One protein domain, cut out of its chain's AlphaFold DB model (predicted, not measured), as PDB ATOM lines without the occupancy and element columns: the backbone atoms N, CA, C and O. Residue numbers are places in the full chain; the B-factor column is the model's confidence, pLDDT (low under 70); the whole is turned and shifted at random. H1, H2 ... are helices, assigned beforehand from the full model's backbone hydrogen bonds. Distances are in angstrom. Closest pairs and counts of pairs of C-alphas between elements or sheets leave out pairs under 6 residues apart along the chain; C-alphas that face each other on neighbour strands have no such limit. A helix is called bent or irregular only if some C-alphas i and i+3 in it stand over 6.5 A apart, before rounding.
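This is residues 89 to 129 of the 129 residues of the protein "DUF2024 family protein" of Saprospiraceae bacterium (UniProt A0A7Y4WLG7). Two short helices, H1 and H2, lie side by side and run the same way, joined by a long loop, residues 106 to 118, that returns from the end of H1 to the beginning of H2. A short lead-in, residues 89 to 94, comes before H1. The printed part has 41 residues with two named helices, H1 then H2, and no named strand; the class is all helix, though under half of the residues, 20 of 41, are in named elements. The whole is compact and rounded, with a radius of gyration of the C-alphas of 9.2 A and spans of 23 by 21 by 18 A.

H1, residues 95 to 105, touches H2, residues 119 to 127, with 7 pairs of C-alphas within 8 A. The closest C-alphas of the two helices are those of Arg 95 and Asp 119, 6.2 A apart. Their lines stand at a shallow tilt of 30 degrees, and they run the same way. Their centres are 10.8 A apart. In H1 and H2 every O i to N i+4 pair is within hydrogen-bond range.

H1 begins at C-alpha 95, at (-128.506, 412.340, 11.407), and ends at C-alpha 105, at (-133.420, 399.966, 19.482), a length of 15.6 A. In the stretch after it, residues 107 to 109 are a helical run too short to bear a name. H2 measures 12.3 A from C-alpha 119 to C-alpha 127, which is at (-139.355, 403.817, 8.194). Neither helix is bent.

The C-alphas of Gln 91 and Phe 111 are the two farthest apart, at 24.2 A. The link from H1 to H2 is long, with 13 residues, whose C-alphas lie 8 to 12 A from the mean of the C-alphas. The printed part has no cut and ends at Leu 129, the chain's last residue. Its mean pLDDT is 91.8, and no printed residue is under 70.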
ATOM      1  N   LEU A  89    -138.238 408.293  18.295       91.25
ATOM      2  CA  LEU A  89    -137.474 409.242  17.502       91.25
ATOM      3  C   LEU A  89    -138.250 410.574  17.411       91.25
ATOM      4  O   LEU A  89    -139.462 410.555  17.190       91.25
ATOM      5  N   PRO A  90    -137.596 411.742  17.556       88.38
ATOM      6  CA  PRO A  90    -138.271 413.028  17.404       88.38
ATOM      7  C   PRO A  90    -138.819 413.206  15.980       88.38
ATOM      8  O   PRO A  90    -138.255 412.670  15.031       88.38
ATOM      9  N   GLN A  91    -139.874 414.017  15.821       88.38
ATOM     10  CA  GLN A  91    -140.564 414.211  14.530       88.38
ATOM     11  C   GLN A  91    -139.655 414.715  13.396       88.38
ATOM     12  O   GLN A  91    -139.853 414.345  12.243       88.38
ATOM     13  N   SER A  92    -138.649 415.529  13.727       90.19
ATOM     14  CA  SER A  92    -137.655 416.045  12.778       90.19
ATOM     15  C   SER A  92    -136.253 415.631  13.231       90.19
ATOM     16  O   SER A  92    -135.521 416.449  13.798       90.19
ATOM     17  N   PRO A  93    -135.879 414.351  13.064       92.88
ATOM     18  CA  PRO A  93    -134.619 413.846  13.572       92.88
ATOM     19  C   PRO A  93    -133.465 414.303  12.685       92.88
ATOM     20  O   PRO A  93    -133.522 414.236  11.459       92.88
ATOM     21  N   ASN A  94    -132.377 414.737  13.314       94.69
ATOM     22  CA  ASN A  94    -131.111 414.913  12.613       94.69
ATOM     23  C   ASN A  94    -130.394 413.560  12.446       94.69
ATOM     24  O   ASN A  94    -130.764 412.554  13.060       94.69
ATOM     25  N   ARG A  95    -129.316 413.542  11.655       94.88
ATOM     26  CA  ARG A  95    -128.506 412.340  11.407       94.88
ATOM     27  C   ARG A  95    -128.062 411.620  12.682       94.88
ATOM     28  O   ARG A  95    -128.140 410.395  12.749       94.88
ATOM     29  N   ARG A  96    -127.615 412.362  13.702       94.44
ATOM     30  CA  ARG A  96    -127.175 411.779  14.981       94.44
ATOM     31  C   ARG A  96    -128.332 411.078  15.688       94.44
ATOM     32  O   ARG A  96    -128.157 409.941  16.100       94.44
ATOM     33  N   ALA A  97    -129.502 411.709  15.774       94.38
ATOM     34  CA  ALA A  97    -130.688 411.116  16.390       94.38
ATOM     35  C   ALA A  97    -131.113 409.823  15.678       94.38
ATOM     36  O   ALA A  97    -131.398 408.830  16.341       94.38
ATOM     37  N   MET A  98    -131.078 409.806  14.342       95.31
ATOM     38  CA  MET A  98    -131.363 408.603  13.553       95.31
ATOM     39  C   MET A  98    -130.385 407.464  13.853       95.31
ATOM     40  O   MET A  98    -130.806 406.343  14.124       95.31
ATOM     41  N   ILE A  99    -129.081 407.753  13.847       95.06
ATOM     42  CA  ILE A  99    -128.047 406.753  14.141       95.06
ATOM     43  C   ILE A  99    -128.186 406.242  15.576       95.06
ATOM     44  O   ILE A  99    -128.159 405.034  15.783       95.06
ATOM     45  N   LEU A 100    -128.360 407.130  16.558       94.44
ATOM     46  CA  LEU A 100    -128.529 406.733  17.956       94.44
ATOM     47  C   LEU A 100    -129.780 405.877  18.144       94.44
ATOM     48  O   LEU A 100    -129.701 404.860  18.818       94.44
ATOM     49  N   HIS A 101    -130.898 406.220  17.506       94.69
ATOM     50  CA  HIS A 101    -132.118 405.417  17.564       94.69
ATOM     51  C   HIS A 101    -131.920 404.025  16.952       94.69
ATOM     52  O   HIS A 101    -132.274 403.024  17.573       94.69
ATOM     53  N   LEU A 102    -131.294 403.950  15.771       93.94
ATOM     54  CA  LEU A 102    -130.950 402.675  15.141       93.94
ATOM     55  C   LEU A 102    -130.053 401.835  16.050       93.94
ATOM     56  O   LEU A 102    -130.317 400.652  16.255       93.94
ATOM     57  N   ARG A 103    -129.023 402.457  16.631       92.12
ATOM     58  CA  ARG A 103    -128.117 401.769  17.541       92.12
ATOM     59  C   ARG A 103    -128.830 401.294  18.789       92.12
ATOM     60  O   ARG A 103    -128.649 400.145  19.134       92.12
ATOM     61  N   ALA A 104    -129.646 402.137  19.413       91.44
ATOM     62  CA  ALA A 104    -130.340 401.881  20.670       91.44
ATOM     63  C   ALA A 104    -131.417 400.794  20.580       91.44
ATOM     64  O   ALA A 104    -131.536 399.958  21.475       91.44
ATOM     65  N   HIS A 105    -132.190 400.765  19.502       90.75
ATOM     66  CA  HIS A 105    -133.420 399.966  19.482       90.75
ATOM     67  C   HIS A 105    -133.338 398.734  18.583       90.75
ATOM     68  O   HIS A 105    -134.192 397.857  18.664       90.75
ATOM     69  N   TYR A 106    -132.276 398.602  17.782       90.38
ATOM     70  CA  TYR A 106    -132.168 397.528  16.798       90.38
ATOM     71  C   TYR A 106    -130.789 396.866  16.836       90.38
ATOM     72  O   TYR A 106    -129.792 397.419  16.369       90.38
ATOM     73  N   LYS A 107    -130.742 395.621  17.332       85.81
ATOM     74  CA  LYS A 107    -129.508 394.822  17.495       85.81
ATOM     75  C   LYS A 107    -128.602 394.840  16.259       85.81
ATOM     76  O   LYS A 107    -127.408 395.094  16.373       85.81
ATOM     77  N   LYS A 108    -129.185 394.667  15.066       87.94
ATOM     78  CA  LYS A 108    -128.473 394.657  13.772       87.94
ATOM     79  C   LYS A 108    -127.644 395.925  13.515       87.94
ATOM     80  O   LYS A 108    -126.658 395.872  12.785       87.94
ATOM     81  N   TYR A 109    -128.056 397.061  14.070       90.69
ATOM     82  CA  TYR A 109    -127.512 398.376  13.746       90.69
ATOM     83  C   TYR A 109    -126.611 398.967  14.832       90.69
ATOM     84  O   TYR A 109    -125.940 399.968  14.581       90.69
ATOM     85  N   ARG A 110    -126.543 398.337  16.009       86.50
ATOM     86  CA  ARG A 110    -125.806 398.822  17.185       86.50
ATOM     87  C   ARG A 110    -124.346 399.176  16.911       86.50
ATOM     88  O   ARG A 110    -123.916 400.290  17.190       86.50
ATOM     89  N   PHE A 111    -123.627 398.276  16.254       85.38
ATOM     90  CA  PHE A 111    -122.219 398.472  15.896       85.38
ATOM     91  C   PHE A 111    -122.026 398.707  14.390       85.38
ATOM     92  O   PHE A 111    -120.917 398.615  13.860       85.38
ATOM     93  N   ALA A 112    -123.111 399.019  13.673       89.44
ATOM     94  CA  ALA A 112    -123.053 399.271  12.242       89.44
ATOM     95  C   ALA A 112    -122.320 400.587  11.932       89.44
ATOM     96  O   ALA A 112    -122.413 401.595  12.646       89.44
ATOM     97  N   LYS A 113    -121.590 400.578  10.813       90.88
ATOM     98  CA  LYS A 113    -120.924 401.762  10.271       90.88
ATOM     99  C   LYS A 113    -121.892 402.497   9.352       90.88
ATOM    100  O   LYS A 113    -122.243 401.993   8.294       90.88
ATOM    101  N   PHE A 114    -122.264 403.712   9.737       92.25
ATOM    102  CA  PHE A 114    -123.168 404.562   8.957       92.25
ATOM    103  C   PHE A 114    -122.450 405.611   8.108       92.25
ATOM    104  O   PHE A 114    -123.113 406.414   7.465       92.25
ATOM    105  N   LYS A 115    -121.110 405.652   8.113       90.12
ATOM    106  CA  LYS A 115    -120.322 406.736   7.497       90.12
ATOM    107  C   LYS A 115    -120.705 407.004   6.036       90.12
ATOM    108  O   LYS A 115    -120.804 408.165   5.662       90.12
ATOM    109  N   ASP A 116    -120.975 405.946   5.278       92.50
ATOM    110  CA  ASP A 116    -121.215 406.016   3.834       92.50
ATOM    111  C   ASP A 116    -122.711 405.975   3.460       92.50
ATOM    112  O   ASP A 116    -123.052 405.962   2.282       92.50
ATOM    113  N   ILE A 117    -123.608 405.976   4.453       93.62
ATOM    114  CA  ILE A 117    -125.065 405.922   4.259       93.62
ATOM    115  C   ILE A 117    -125.626 407.345   4.253       93.62
ATOM    116  O   ILE A 117    -125.372 408.116   5.185       93.62
ATOM    117  N   ALA A 118    -126.404 407.704   3.231       95.56
ATOM    118  CA  ALA A 118    -127.023 409.027   3.119       95.56
ATOM    119  C   ALA A 118    -128.155 409.234   4.144       95.56
ATOM    120  O   ALA A 118    -128.778 408.280   4.603       95.56
ATOM    121  N   ASP A 119    -128.472 410.487   4.489       94.31
ATOM    122  CA  ASP A 119    -129.552 410.794   5.449       94.31
ATOM    123  C   ASP A 119    -130.927 410.299   4.972       94.31
ATOM    124  O   ASP A 119    -131.719 409.801   5.770       94.31
ATOM    125  N   SER A 120    -131.203 410.380   3.668       93.50
ATOM    126  CA  SER A 120    -132.435 409.850   3.073       93.50
ATOM    127  C   SER A 120    -132.534 408.329   3.195       93.50
ATOM    128  O   SER A 120    -133.618 407.804   3.427       93.50
ATOM    129  N   GLU A 121    -131.411 407.627   3.070       94.38
ATOM    130  CA  GLU A 121    -131.343 406.175   3.218       94.38
ATOM    131  C   GLU A 121    -131.507 405.760   4.687       94.38
ATOM    132  O   GLU A 121    -132.247 404.825   4.975       94.38
ATOM    133  N   LEU A 122    -130.917 406.501   5.636       93.62
ATOM    134  CA  LEU A 122    -131.163 406.295   7.071       93.62
ATOM    135  C   LEU A 122    -132.649 406.420   7.421       93.62
ATOM    136  O   LEU A 122    -133.179 405.570   8.136       93.62
ATOM    137  N   LEU A 123    -133.321 407.454   6.904       92.25
ATOM    138  CA  LEU A 123    -134.761 407.633   7.098       92.25
ATOM    139  C   LEU A 123    -135.555 406.460   6.519       92.25
ATOM    140  O   LEU A 123    -136.457 405.965   7.185       92.25
ATOM    141  N   GLN A 124    -135.206 405.992   5.318       93.75
ATOM    142  CA  GLN A 124    -135.861 404.833   4.706       93.75
ATOM    143  C   GLN A 124    -135.669 403.561   5.532       93.75
ATOM    144  O   GLN A 124    -136.632 402.828   5.739       93.75
ATOM    145  N   ILE A 125    -134.455 403.322   6.045       93.56
ATOM    146  CA  ILE A 125    -134.182 402.198   6.948       93.56
ATOM    147  C   ILE A 125    -135.101 402.294   8.165       93.56
ATOM    148  O   ILE A 125    -135.811 401.337   8.446       93.56
ATOM    149  N   ILE A 126    -135.141 403.446   8.840       92.12
ATOM    150  CA  ILE A 126    -135.974 403.649  10.036       92.12
ATOM    151  C   ILE A 126    -137.461 403.444   9.732       92.12
ATOM    152  O   ILE A 126    -138.152 402.800  10.507       92.12
ATOM    153  N   GLN A 127    -137.951 403.952   8.602       89.69
ATOM    154  CA  GLN A 127    -139.355 403.817   8.194       89.69
ATOM    155  C   GLN A 127    -139.746 402.387   7.786       89.69
ATOM    156  O   GLN A 127    -140.933 402.102   7.655       89.69
ATOM    157  N   SER A 128    -138.767 401.512   7.543       90.12
ATOM    158  CA  SER A 128    -138.980 400.120   7.121       90.12
ATOM    159  C   SER A 128    -138.927 399.091   8.257       90.12
ATOM    160  O   SER A 128    -139.149 397.907   7.997       90.12
ATOM    161  N   LEU A 129    -138.586 399.527   9.475       86.81
ATOM    162  CA  LEU A 129    -138.472 398.701  10.682       86.81
ATOM    163  C   LEU A 129    -139.797 398.631  11.444       86.81
ATOM    164  O   LEU A 129    -140.052 397.548  12.017       86.81
TER     165      LEU A 129